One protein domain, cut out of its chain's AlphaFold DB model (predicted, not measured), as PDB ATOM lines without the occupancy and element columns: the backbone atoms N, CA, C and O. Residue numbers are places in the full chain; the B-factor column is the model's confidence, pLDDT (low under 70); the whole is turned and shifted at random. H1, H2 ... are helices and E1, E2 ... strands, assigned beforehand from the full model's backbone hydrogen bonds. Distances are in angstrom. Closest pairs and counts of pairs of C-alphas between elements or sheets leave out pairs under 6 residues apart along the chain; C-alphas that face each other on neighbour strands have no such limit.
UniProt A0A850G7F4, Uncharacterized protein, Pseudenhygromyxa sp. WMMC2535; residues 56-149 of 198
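AT A GLANCE: This is residues 56 to 149 of the 198 residues of an uncharacterized protein of Pseudenhygromyxa sp. WMMC2535 (UniProt A0A850G7F4). A three-stranded sheet, E3, E1 and E5, has one long helix, H2, packed slantwise over one face, making two layers, a helix layer on a sheet layer. At one end of the long axis sits the short helix H1; towards the other lies a small two-stranded sheet of E2 and E4, with E1 running on into E2. The printed part has 94 residues with two named helices and five named strands, in the order E1 E2 E3 H1 H2 E4 E5; the class is mixed, helices and strands, and both sheets are antiparallel, the larger in the order E3 - E1 - E5. It is only just compact, close to loose, with a radius of gyration of the C-alphas of 14.8 A, and only just a rod, spanning 45 by 22 by 18 A.

HOW THE PARTS SIT: E1, residues 56 to 62, is the inner strand of the larger sheet, which is only just strongly twisted, its C-alphas up to 4.1 A off the best plane. E1 runs on into E2, residues 65 to 68, at 54 degrees. E3, residues 83 to 90, is antiparallel to E1 at 157 degrees, with N 59 and O 85 2.9 A apart. H1, residues 91 to 99, only grazes this sheet with residues 94 to 97. H2, residues 103 to 124, is on the sheet at a height of 7.9 A, over E3 and E1, slantwise at 42 degrees to E3 on the local plane; its closest C-alpha pair with E3 is Ala 85 and Ala 117, 4.5 A. H1 and H2 only just touch, and only at the corner by their link, with 3 pairs of C-alphas within 8 A; the closest are those of Leu 97 and Phe 106, 6.3 A. E4, residues 129 to 131, is antiparallel to E2, with N 67 and O 130 2.8 A apart. E5, residues 143 to 148, is antiparallel to E1, with N 145 and O 60 2.7 A apart. Every O i to N i+4 pair is within hydrogen-bond range in H1, and 17 of 18 are in H2.

IN THESE COORDINATES: E1 begins at C-alpha 56, (-6.405, 13.043, 44.064), and is 19.2 A long. E2 follows, then E3, 22.9 A long, and H1. H2 is 32.1 A long and ends at C-alpha 124, (-19.931, 6.869, 29.528). After E4, E5 ends at C-alpha 148, (-14.170, 12.788, 48.399).

THE WHOLE: The C-alphas of Gln 71 and Val 92 are the two farthest apart, 46.2 A. The printed part has no cut. The links E2 to E3 and E4 to E5 are long; residues 65 to 66 of E2 pair antiparallel with residues 76 to 77. The mean pLDDT of the printed part is 78.4, with 26 residues under 70, among them residues 80 to 86 and 90 to 98.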
ATOM      1  N   ASP A  56      -5.231  13.323  44.874       66.38
ATOM      2  CA  ASP A  56      -6.405  13.043  44.064       66.38
ATOM      3  C   ASP A  56      -7.644  13.630  44.743       66.38
ATOM      4  O   ASP A  56      -7.926  13.349  45.913       66.38
ATOM      5  N   TRP A  57      -8.386  14.450  44.008       66.69
ATOM      6  CA  TRP A  57      -9.659  15.005  44.442       66.69
ATOM      7  C   TRP A  57     -10.761  14.498  43.539       66.69
ATOM      8  O   TRP A  57     -10.820  14.842  42.360       66.69
ATOM      9  N   CYS A  58     -11.645  13.690  44.113       71.50
ATOM     10  CA  CYS A  58     -12.772  13.131  43.389       71.50
ATOM     11  C   CYS A  58     -14.081  13.792  43.807       71.50
ATOM     12  O   CYS A  58     -14.369  13.937  44.999       71.50
ATOM     13  N   THR A  59     -14.900  14.104  42.811       72.06
ATOM     14  CA  THR A  59     -16.317  14.422  42.978       72.06
ATOM     15  C   THR A  59     -17.133  13.330  42.307       72.06
ATOM     16  O   THR A  59     -16.772  12.819  41.247       72.06
ATOM     17  N   TYR A  60     -18.252  12.978  42.931       74.62
ATOM     18  CA  TYR A  60     -19.214  12.044  42.365       74.62
ATOM     19  C   TYR A  60     -20.368  12.826  41.752       74.62
ATOM     20  O   TYR A  60     -20.916  13.698  42.410       74.62
ATOM     21  N   ALA A  61     -20.776  12.516  40.531       77.81
ATOM     22  CA  ALA A  61     -22.047  12.970  39.988       77.81
ATOM     23  C   ALA A  61     -23.104  11.881  40.219       77.81
ATOM     24  O   ALA A  61     -23.022  10.766  39.692       77.81
ATOM     25  N   GLU A  62     -24.102  12.205  41.036       80.62
ATOM     26  CA  GLU A  62     -25.286  11.389  41.277       80.62
ATOM     27  C   GLU A  62     -26.458  11.881  40.421       80.62
ATOM     28  O   GLU A  62     -26.568  13.057  40.069       80.62
ATOM     29  N   GLY A  63     -27.369  10.968  40.079       83.31
ATOM     30  CA  GLY A  63     -28.528  11.306  39.248       83.31
ATOM     31  C   GLY A  63     -28.198  11.504  37.765       83.31
ATOM     32  O   GLY A  63     -29.021  12.046  37.031       83.31
ATOM     33  N   ALA A  64     -27.026  11.047  37.313       88.19
ATOM     34  CA  ALA A  64     -26.696  10.930  35.898       88.19
ATOM     35  C   ALA A  64     -27.647   9.941  35.211       88.19
ATOM     36  O   ALA A  64     -27.660   8.749  35.530       88.19
ATOM     37  N   LEU A  65     -28.440  10.435  34.267       91.06
ATOM     38  CA  LEU A  65     -29.435   9.689  33.513       91.06
ATOM     39  C   LEU A  65     -29.162   9.791  32.012       91.06
ATOM     40  O   LEU A  65     -28.807  10.846  31.485       91.06
ATOM     41  N   MET A  66     -29.413   8.687  31.320       92.12
ATOM     42  CA  MET A  66     -29.463   8.599  29.868       92.12
ATOM     43  C   MET A  66     -30.777   7.971  29.418       92.12
ATOM     44  O   MET A  66     -31.384   7.164  30.124       92.12
ATOM     45  N   TRP A  67     -31.221   8.321  28.220       93.50
ATOM     46  CA  TRP A  67     -32.425   7.772  27.614       93.50
ATOM     47  C   TRP A  67     -32.256   7.631  26.102       93.50
ATOM     48  O   TRP A  67     -31.530   8.414  25.480       93.50
ATOM     49  N   PRO A  68     -32.932   6.654  25.472       92.06
ATOM     50  CA  PRO A  68     -33.000   6.595  24.019       92.06
ATOM     51  C   PRO A  68     -33.551   7.910  23.461       92.06
ATOM     52  O   PRO A  68     -34.490   8.484  24.025       92.06
ATOM     53  N   GLU A  69     -33.001   8.375  22.341       87.75
ATOM     54  CA  GLU A  69     -33.455   9.614  21.708       87.75
ATOM     55  C   GLU A  69     -34.985   9.660  21.548       87.75
ATOM     56  O   GLU A  69     -35.628   8.734  21.039       87.75
ATOM     57  N   GLY A  70     -35.577  10.763  22.011       84.69
ATOM     58  CA  GLY A  70     -37.019  11.006  21.939       84.69
ATOM     59  C   GLY A  70     -37.881  10.215  22.931       84.69
ATOM     60  O   GLY A  70     -39.104  10.301  22.836       84.69
ATOM     61  N   GLN A  71     -37.289   9.466  23.872       88.44
ATOM     62  CA  GLN A  71     -38.017   8.665  24.870       88.44
ATOM     63  C   GLN A  71     -37.598   9.004  26.315       88.44
ATOM     64  O   GLN A  71     -36.993   8.168  26.985       88.44
ATOM     65  N   PRO A  72     -37.935  10.206  26.824       81.38
ATOM     66  CA  PRO A  72     -37.523  10.647  28.163       81.38
ATOM     67  C   PRO A  72     -38.089   9.776  29.299       81.38
ATOM     68  O   PRO A  72     -37.462   9.643  30.342       81.38
ATOM     69  N   ASP A  73     -39.234   9.117  29.089       86.81
ATOM     70  CA  ASP A  73     -39.870   8.249  30.094       86.81
ATOM     71  C   ASP A  73     -39.092   6.943  30.371       86.81
ATOM     72  O   ASP A  73     -39.445   6.193  31.282       86.81
ATOM     73  N   LEU A  74     -38.054   6.644  29.581       88.31
ATOM     74  CA  LEU A  74     -37.204   5.455  29.716       88.31
ATOM     75  C   LEU A  74     -35.814   5.785  30.277       88.31
ATOM     76  O   LEU A  74     -34.850   5.083  29.969       88.31
ATOM     77  N   ALA A  75     -35.700   6.854  31.064       87.69
ATOM     78  CA  ALA A  75     -34.446   7.239  31.694       87.69
ATOM     79  C   ALA A  75     -33.869   6.106  32.558       87.69
ATOM     80  O   ALA A  75     -34.557   5.511  33.393       87.69
ATOM     81  N   VAL A  76     -32.586   5.824  32.354       89.81
ATOM     82  CA  VAL A  76     -31.789   4.860  33.118       89.81
ATOM     83  C   VAL A  76     -30.475   5.514  33.556       89.81
ATOM     84  O   VAL A  76     -30.045   6.471  32.915       89.81
ATOM     85  N   PRO A  77     -29.817   5.030  34.622       87.38
ATOM     86  CA  PRO A  77     -28.522   5.563  35.037       87.38
ATOM     87  C   PRO A  77     -27.453   5.437  33.941       87.38
ATOM     88  O   PRO A  77     -27.424   4.428  33.236       87.38
ATOM     89  N   VAL A  78     -26.562   6.430  33.826       84.75
ATOM     90  CA  VAL A  78     -25.411   6.415  32.889       84.75
ATOM     91  C   VAL A  78     -24.383   5.328  33.258       84.75
ATOM     92  O   VAL A  78     -23.708   4.787  32.388       84.75
ATOM     93  N   SER A  79     -24.313   4.935  34.532       79.75
ATOM     94  CA  SER A  79     -23.488   3.840  35.056       79.75
ATOM     95  C   SER A  79     -24.100   3.313  36.366       79.75
ATOM     96  O   SER A  79     -24.814   4.049  37.049       79.75
ATOM     97  N   GLU A  80     -23.862   2.041  36.722       64.56
ATOM     98  CA  GLU A  80     -24.227   1.512  38.055       64.56
ATOM     99  C   GLU A  80     -23.248   1.968  39.152       64.56
ATOM    100  O   GLU A  80     -23.603   2.004  40.330       64.56
ATOM    101  N   GLU A  81     -22.034   2.354  38.762       62.91
ATOM    102  CA  GLU A  81     -21.062   3.040  39.610       62.91
ATOM    103  C   GLU A  81     -21.290   4.548  39.471       62.91
ATOM    104  O   GLU A  81     -21.495   5.039  38.358       62.91
ATOM    105  N   ALA A  82     -21.295   5.287  40.585       62.75
ATOM    106  CA  ALA A  82     -21.412   6.742  40.544       62.75
ATOM    107  C   ALA A  82     -20.355   7.310  39.586       62.75
ATOM    108  O   ALA A  82     -19.200   6.883  39.628       62.75
ATOM    109  N   VAL A  83     -20.746   8.249  38.722       67.31
ATOM    110  CA  VAL A  83     -19.802   8.872  37.792       67.31
ATOM    111  C   VAL A  83     -18.813   9.668  38.632       67.31
ATOM    112  O   VAL A  83     -19.167  10.710  39.177       67.31
ATOM    113  N   SER A  84     -17.595   9.165  38.797       69.25
ATOM    114  CA  SER A  84     -16.538   9.896  39.485       69.25
ATOM    115  C   SER A  84     -15.666  10.607  38.466       69.25
ATOM    116  O   SER A  84     -15.123   9.954  37.574       69.25
ATOM    117  N   ALA A  85     -15.467  11.906  38.649       68.25
ATOM    118  CA  ALA A  85     -14.311  12.578  38.081       68.25
ATOM    119  C   ALA A  85     -13.328  12.885  39.186       68.25
ATOM    120  O   ALA A  85     -13.695  13.390  40.249       68.25
ATOM    121  N   CYS A  86     -12.079  12.561  38.903       69.69
ATOM    122  CA  CYS A  86     -10.978  12.756  39.810       69.69
ATOM    123  C   CYS A  86      -9.935  13.629  39.111       69.69
ATOM    124  O   CYS A  86      -9.481  13.292  38.012       69.69
ATOM    125  N   VAL A  87      -9.595  14.750  39.744       70.62
ATOM    126  CA  VAL A  87      -8.566  15.696  39.300       70.62
ATOM    127  C   VAL A  87      -7.396  15.607  40.272       70.62
ATOM    128  O   VAL A  87      -7.588  15.571  41.488       70.62
ATOM    129  N   CYS A  88      -6.173  15.557  39.746       70.19
ATOM    130  CA  CYS A  88      -4.978  15.617  40.576       70.19
ATOM    131  C   CYS A  88      -4.607  17.072  40.870       70.19
ATOM    132  O   CYS A  88      -4.322  17.823  39.938       70.19
ATOM    133  N   PHE A  89      -4.505  17.427  42.149       70.06
ATOM    134  CA  PHE A  89      -4.036  18.742  42.589       70.06
ATOM    135  C   PHE A  89      -2.641  18.674  43.186       70.06
ATOM    136  O   PHE A  89      -2.334  17.739  43.922       70.06
ATOM    137  N   ASN A  90      -1.804  19.673  42.919       66.69
ATOM    138  CA  ASN A  90      -0.522  19.831  43.606       66.69
ATOM    139  C   ASN A  90      -0.712  20.330  45.055       66.69
ATOM    140  O   ASN A  90      -1.789  20.781  45.442       66.69
ATOM    141  N   ASP A  91       0.353  20.290  45.863       68.31
ATOM    142  CA  ASP A  91       0.298  20.676  47.283       68.31
ATOM    143  C   ASP A  91      -0.239  22.105  47.523       68.31
ATOM    144  O   ASP A  91      -0.890  22.358  48.536       68.31
ATOM    145  N   VAL A  92      -0.002  23.052  46.605       68.25
ATOM    146  CA  VAL A  92      -0.497  24.437  46.728       68.25
ATOM    147  C   VAL A  92      -2.007  24.503  46.492       68.25
ATOM    148  O   VAL A  92      -2.717  25.184  47.228       68.25
ATOM    149  N   GLU A  93      -2.509  23.779  45.495       66.88
ATOM    150  CA  GLU A  93      -3.941  23.682  45.182       66.88
ATOM    151  C   GLU A  93      -4.715  22.965  46.294       66.88
ATOM    152  O   GLU A  93      -5.818  23.382  46.652       66.88
ATOM    153  N   VAL A  94      -4.107  21.954  46.921       68.50
ATOM    154  CA  VAL A  94      -4.668  21.298  48.111       68.50
ATOM    155  C   VAL A  94      -4.835  22.297  49.254       68.50
ATOM    156  O   VAL A  94      -5.907  22.366  49.848       68.50
ATOM    157  N   VAL A  95      -3.824  23.129  49.522       68.38
ATOM    158  CA  VAL A  95      -3.915  24.183  50.546       68.38
ATOM    159  C   VAL A  95      -5.015  25.195  50.205       68.38
ATOM    160  O   VAL A  95      -5.761  25.606  51.091       68.38
ATOM    161  N   ILE A  96      -5.178  25.560  48.929       67.12
ATOM    162  CA  ILE A  96      -6.263  26.446  48.475       67.12
ATOM    163  C   ILE A  96      -7.643  25.851  48.793       67.12
ATOM    164  O   ILE A  96      -8.515  26.561  49.309       67.12
ATOM    165  N   LEU A  97      -7.825  24.556  48.526       67.69
ATOM    166  CA  LEU A  97      -9.069  23.827  48.779       67.69
ATOM    167  C   LEU A  97      -9.342  23.625  50.277       67.69
ATOM    168  O   LEU A  97     -10.484  23.775  50.720       67.69
ATOM    169  N   GLU A  98      -8.314  23.315  51.069       69.12
ATOM    170  CA  GLU A  98      -8.438  23.050  52.506       69.12
ATOM    171  C   GLU A  98      -8.608  24.330  53.335       69.12
ATOM    172  O   GLU A  98      -9.441  24.380  54.247       69.12
ATOM    173  N   GLU A  99      -7.849  25.382  53.024       76.75
ATOM    174  CA  GLU A  99      -7.832  26.622  53.806       76.75
ATOM    175  C   GLU A  99      -8.875  27.648  53.346       76.75
ATOM    176  O   GLU A  99      -9.053  28.672  54.011       76.75
ATOM    177  N   LYS A 100      -9.607  27.366  52.255       64.50
ATOM    178  CA  LYS A 100     -10.520  28.313  51.594       64.50
ATOM    179  C   LYS A 100      -9.797  29.623  51.291       64.50
ATOM    180  O   LYS A 100     -10.131  30.679  51.840       64.50
ATOM    181  N   ALA A 101      -8.785  29.524  50.431       65.69
ATOM    182  CA  ALA A 101      -8.097  30.682  49.864       65.69
ATOM    183  C   ALA A 101      -9.099  31.603  49.107       65.69
ATOM    184  O   ALA A 101     -10.305  31.344  49.157       65.69
ATOM    185  N   PRO A 102      -8.667  32.720  48.481       72.00
ATOM    186  CA  PRO A 102      -9.580  33.714  47.911       72.00
ATOM    187  C   PRO A 102     -10.745  33.080  47.144       72.00
ATOM    188  O   PRO A 102     -10.544  32.166  46.352       72.00
ATOM    189  N   GLU A 103     -11.963  33.558  47.417       73.94
ATOM    190  CA  GLU A 103     -13.223  32.951  46.956       73.94
ATOM    191  C   GLU A 103     -13.235  32.686  45.441       73.94
ATOM    192  O   GLU A 103     -13.762  31.666  45.003       73.94
ATOM    193  N   ASP A 104     -12.576  33.553  44.669       73.06
ATOM    194  CA  ASP A 104     -12.433  33.436  43.218       73.06
ATOM    195  C   ASP A 104     -11.603  32.208  42.789       73.06
ATOM    196  O   ASP A 104     -11.991  31.505  41.856       73.06
ATOM    197  N   ASP A 105     -10.495  31.911  43.480       69.31
ATOM    198  CA  ASP A 105      -9.616  30.774  43.161       69.31
ATOM    199  C   ASP A 105     -10.286  29.449  43.547       69.31
ATOM    200  O   ASP A 105     -10.256  28.472  42.796       69.31
ATOM    201  N   PHE A 106     -10.961  29.432  44.701       72.06
ATOM    202  CA  PHE A 106     -11.742  28.279  45.142       72.06
ATOM    203  C   PHE A 106     -12.902  27.985  44.179       72.06
ATOM    204  O   PHE A 106     -13.109  26.833  43.800       72.06
ATOM    205  N   ALA A 107     -13.639  29.014  43.748       78.44
ATOM    206  CA  ALA A 107     -14.740  28.855  42.801       78.44
ATOM    207  C   ALA A 107     -14.261  28.330  41.439       78.44
ATOM    208  O   ALA A 107     -14.915  27.465  40.859       78.44
ATOM    209  N   ALA A 108     -13.115  28.811  40.945       78.50
ATOM    210  CA  ALA A 108     -12.535  28.335  39.692       78.50
ATOM    211  C   ALA A 108     -12.183  26.838  39.748       78.50
ATOM    212  O   ALA A 108     -12.543  26.098  38.833       78.50
ATOM    213  N   LEU A 109     -11.558  26.380  40.839       73.88
ATOM    214  CA  LEU A 109     -11.214  24.965  41.024       73.88
ATOM    215  C   LEU A 109     -12.455  24.074  41.139       73.88
ATOM    216  O   LEU A 109     -12.495  22.992  40.557       73.88
ATOM    217  N   VAL A 110     -13.491  24.522  41.854       77.88
ATOM    218  CA  VAL A 110     -14.757  23.775  41.947       77.88
ATOM    219  C   VAL A 110     -15.396  23.613  40.567       77.88
ATOM    220  O   VAL A 110     -15.789  22.504  40.216       77.88
ATOM    221  N   LEU A 111     -15.443  24.681  39.764       82.88
ATOM    222  CA  LEU A 111     -15.987  24.622  38.404       82.88
ATOM    223  C   LEU A 111     -15.203  23.662  37.501       82.88
ATOM    224  O   LEU A 111     -15.807  22.950  36.702       82.88
ATOM    225  N   GLU A 112     -13.877  23.612  37.630       79.50
ATOM    226  CA  GLU A 112     -13.042  22.677  36.868       79.50
ATOM    227  C   GLU A 112     -13.347  21.213  37.222       79.50
ATOM    228  O   GLU A 112     -13.524  20.378  36.331       79.50
ATOM    229  N   ILE A 113     -13.484  20.903  38.515       76.38
ATOM    230  CA  ILE A 113     -13.841  19.555  38.981       76.38
ATOM    231  C   ILE A 113     -15.249  19.171  38.509       76.38
ATOM    232  O   ILE A 113     -15.465  18.048  38.047       76.38
ATOM    233  N   GLU A 114     -16.211  20.090  38.617       82.06
ATOM    234  CA  GLU A 114     -17.579  19.861  38.149       82.06
ATOM    235  C   GLU A 114     -17.613  19.609  36.642       82.06
ATOM    236  O   GLU A 114     -18.256  18.654  36.207       82.06
ATOM    237  N   GLN A 115     -16.889  20.400  35.845       83.50
ATOM    238  CA  GLN A 115     -16.804  20.184  34.402       83.50
ATOM    239  C   GLN A 115     -16.199  18.815  34.077       83.50
ATOM    240  O   GLN A 115     -16.753  18.087  33.257       83.50
ATOM    241  N   SER A 116     -15.132  18.417  34.771       79.81
ATOM    242  CA  SER A 116     -14.527  17.090  34.601       79.81
ATOM    243  C   SER A 116     -15.525  15.959  34.897       79.81
ATOM    244  O   SER A 116     -15.582  14.964  34.173       79.81
ATOM    245  N   ALA A 117     -16.390  16.123  35.906       81.12
ATOM    246  CA  ALA A 117     -17.461  15.168  36.214       81.12
ATOM    247  C   ALA A 117     -18.528  15.086  35.117       81.12
ATOM    248  O   ALA A 117     -19.043  13.999  34.839       81.12
ATOM    249  N   ARG A 118     -18.845  16.210  34.468       84.75
ATOM    250  CA  ARG A 118     -19.762  16.236  33.320       84.75
ATOM    251  C   ARG A 118     -19.155  15.541  32.109       84.75
ATOM    252  O   ARG A 118     -19.825  14.707  31.503       84.75
ATOM    253  N   ASP A 119     -17.884  15.806  31.827       85.00
ATOM    254  CA  ASP A 119     -17.160  15.181  30.720       85.00
ATOM    255  C   ASP A 119     -17.057  13.658  30.928       85.00
ATOM    256  O   ASP A 119     -17.419  12.880  30.044       85.00
ATOM    257  N   ALA A 120     -16.689  13.219  32.138       83.06
ATOM    258  CA  ALA A 120     -16.654  11.801  32.503       83.06
ATOM    259  C   ALA A 120     -18.034  11.130  32.389       83.06
ATOM    260  O   ALA A 120     -18.136   9.976  31.974       83.06
ATOM    261  N   CYS A 121     -19.110  11.847  32.729       86.94
ATOM    262  CA  CYS A 121     -20.472  11.367  32.508       86.94
ATOM    263  C   CYS A 121     -20.749  11.183  31.014       86.94
ATOM    264  O   CYS A 121     -21.209  10.116  30.612       86.94
ATOM    265  N   ALA A 122     -20.455  12.192  30.192       88.62
ATOM    266  CA  ALA A 122     -20.733  12.173  28.760       88.62
ATOM    267  C   ALA A 122     -19.974  11.047  28.036       88.62
ATOM    268  O   ALA A 122     -20.550  10.376  27.178       88.62
ATOM    269  N   ASP A 123     -18.729  10.776  28.434       86.50
ATOM    270  CA  ASP A 123     -17.905   9.697  27.875       86.50
ATOM    271  C   ASP A 123     -18.480   8.293  28.129       86.50
ATOM    272  O   ASP A 123     -18.242   7.362  27.352       86.50
ATOM    273  N   LEU A 124     -19.260   8.126  29.201       86.69
ATOM    274  CA  LEU A 124     -19.931   6.869  29.528       86.69
ATOM    275  C   LEU A 124     -21.247   6.677  28.760       86.69
ATOM    276  O   LEU A 124     -21.775   5.561  28.719       86.69
ATOM    277  N   VAL A 125     -21.786   7.726  28.133       88.94
ATOM    278  CA  VAL A 125     -23.062   7.652  27.418       88.94
ATOM    279  C   VAL A 125     -22.875   6.996  26.043       88.94
ATOM    280  O   VAL A 125     -22.115   7.485  25.204       88.94
ATOM    281  N   PRO A 126     -23.600   5.906  25.732       89.94
ATOM    282  CA  PRO A 126     -23.546   5.295  24.413       89.94
ATOM    283  C   PRO A 126     -24.081   6.224  23.317       89.94
ATOM    284  O   PRO A 126     -25.050   6.958  23.502       89.94
ATOM    285  N   ALA A 127     -23.518   6.115  22.114       90.75
ATOM    286  CA  ALA A 127     -24.001   6.870  20.962       90.75
ATOM    287  C   ALA A 127     -25.500   6.621  20.684       90.75
ATOM    288  O   ALA A 127     -25.966   5.478  20.689       90.75
ATOM    289  N   GLY A 128     -26.242   7.693  20.381       87.00
ATOM    290  CA  GLY A 128     -27.690   7.648  20.123       87.00
ATOM    291  C   GLY A 128     -28.564   7.692  21.382       87.00
ATOM    292  O   GLY A 128     -29.778   7.487  21.291       87.00
ATOM    293  N   PHE A 129     -27.963   7.950  22.546       92.06
ATOM    294  CA  PHE A 129     -28.671   8.288  23.772       92.06
ATOM    295  C   PHE A 129     -28.579   9.790  24.030       92.06
ATOM    296  O   PHE A 129     -27.545  10.420  23.828       92.06
ATOM    297  N   SER A 130     -29.686  10.357  24.490       92.25
ATOM    298  CA  SER A 130     -29.699  11.660  25.147       92.25
ATOM    299  C   SER A 130     -29.364  11.471  26.628       92.25
ATOM    300  O   SER A 130     -29.610  10.400  27.181       92.25
ATOM    301  N   HIS A 131     -28.813  12.496  27.269       92.06
ATOM    302  CA  HIS A 131     -28.373  12.431  28.661       92.06
ATOM    303  C   HIS A 131     -28.470  13.795  29.341       92.06
ATOM    304  O   HIS A 131     -28.596  14.825  28.675       92.06
ATOM    305  N   ASN A 132     -28.403  13.801  30.672       91.06
ATOM    306  CA  ASN A 132     -28.409  15.018  31.486       91.06
ATOM    307  C   ASN A 132     -27.017  15.449  31.987       91.06
ATOM    308  O   ASN A 132     -26.935  16.337  32.833       91.06
ATOM    309  N   CYS A 133     -25.934  14.854  31.466       88.88
ATOM    310  CA  CYS A 133     -24.567  15.150  31.917       88.88
ATOM    311  C   CYS A 133     -24.212  16.653  31.897       88.88
ATOM    312  O   CYS A 133     -23.565  17.156  32.811       88.88
ATOM    313  N   ASP A 134     -24.722  17.407  30.922       88.81
ATOM    314  CA  ASP A 134     -24.422  18.839  30.767       88.81
ATOM    315  C   ASP A 134     -25.500  19.764  31.357       88.81
ATOM    316  O   ASP A 134     -25.477  20.976  31.153       88.81
ATOM    317  N   VAL A 135     -26.485  19.213  32.072       88.06
ATOM    318  CA  VAL A 135     -27.562  20.012  32.665       88.06
ATOM    319  C   VAL A 135     -27.081  20.604  33.987       88.06
ATOM    320  O   VAL A 135     -26.804  19.878  34.945       88.06
ATOM    321  N   GLU A 136     -26.966  21.928  34.033       83.88
ATOM    322  CA  GLU A 136     -26.488  22.669  35.210       83.88
ATOM    323  C   GLU A 136     -27.587  22.932  36.245       83.88
ATOM    324  O   GLU A 136     -27.324  22.920  37.445       83.88
ATOM    325  N   GLU A 137     -28.830  23.128  35.800       83.31
ATOM    326  CA  GLU A 137     -29.958  23.479  36.664       83.31
ATOM    327  C   GLU A 137     -31.255  22.788  36.219       83.31
ATOM    328  O   GLU A 137     -31.492  22.562  35.032       83.31
ATOM    329  N   GLY A 138     -32.138  22.499  37.179       85.31
ATOM    330  CA  GLY A 138     -33.464  21.929  36.927       85.31
ATOM    331  C   GLY A 138     -33.698  20.578  37.608       85.31
ATOM    332  O   GLY A 138     -32.824  20.071  38.305       85.31
ATOM    333  N   PRO A 139     -34.899  19.992  37.444       83.06
ATOM    334  CA  PRO A 139     -35.253  18.715  38.068       83.06
ATOM    335  C   PRO A 139     -34.438  17.536  37.525       83.06
ATOM    336  O   PRO A 139     -34.313  16.526  38.209       83.06
ATOM    337  N   ASP A 140     -33.888  17.691  36.322       82.88
ATOM    338  CA  ASP A 140     -33.074  16.690  35.644       82.88
ATOM    339  C   ASP A 140     -31.574  16.993  35.767       82.88
ATOM    340  O   ASP A 140     -30.774  16.294  35.160       82.88
ATOM    341  N   ALA A 141     -31.168  18.032  36.508       83.88
ATOM    342  CA  ALA A 141     -29.753  18.306  36.736       83.88
ATOM    343  C   ALA A 141     -29.125  17.192  37.578       83.88
ATOM    344  O   ALA A 141     -29.725  16.708  38.543       83.88
ATOM    345  N   MET A 142     -27.903  16.804  37.224       82.56
ATOM    346  CA  MET A 142     -27.114  15.934  38.089       82.56
ATOM    347  C   MET A 142     -26.750  16.675  39.371       82.56
ATOM    348  O   MET A 142     -26.560  17.893  39.375       82.56
ATOM    349  N   VAL A 143     -26.633  15.926  40.461       80.88
ATOM    350  CA  VAL A 143     -26.228  16.462  41.758       80.88
ATOM    351  C   VAL A 143     -24.829  15.968  42.062       80.88
ATOM    352  O   VAL A 143     -24.568  14.768  42.037       80.88
ATOM    353  N   PHE A 144     -23.928  16.885  42.391       78.06
ATOM    354  CA  PHE A 144     -22.586  16.517  42.810       78.06
ATOM    355  C   PHE A 144     -22.592  16.056  44.277       78.06
ATOM    356  O   PHE A 144     -22.961  16.791  45.198       78.06
ATOM    357  N   GLY A 145     -22.208  14.799  44.482       62.94
ATOM    358  CA  GLY A 145     -21.828  14.225  45.761       62.94
ATOM    359  C   GLY A 145     -20.629  14.972  46.335       62.94
ATOM    360  O   GLY A 145     -19.788  15.493  45.608       62.94
ATOM    361  N   GLN A 146     -20.596  15.074  47.662       65.50
ATOM    362  CA  GLN A 146     -19.595  15.843  48.404       65.50
ATOM    363  C   GLN A 146     -18.155  15.523  47.955       65.50
ATOM    364  O   GLN A 146     -17.897  14.390  47.538       65.50
ATOM    365  N   PRO A 147     -17.209  16.466  48.129       64.12
ATOM    366  CA  PRO A 147     -15.799  16.206  47.878       64.12
ATOM    367  C   PRO A 147     -15.322  14.936  48.584       64.12
ATOM    368  O   PRO A 147     -15.508  14.782  49.798       64.12
ATOM    369  N   PHE A 148     -14.712  14.018  47.840       62.66
ATOM    370  CA  PHE A 148     -14.170  12.788  48.399       62.66
ATOM    371  C   PHE A 148     -12.724  13.005  48.831       62.66
ATOM    372  O   PHE A 148     -11.784  12.838  48.060       62.66
ATOM    373  N   THR A 149     -12.546  13.384  50.093       58.41
ATOM    374  CA  THR A 149     -11.228  13.577  50.704       58.41
ATOM    375  C   THR A 149     -10.821  12.309  51.463       58.41
ATOM    376  O   THR A 149     -10.988  12.228  52.684       58.41
TER     377      THR A 149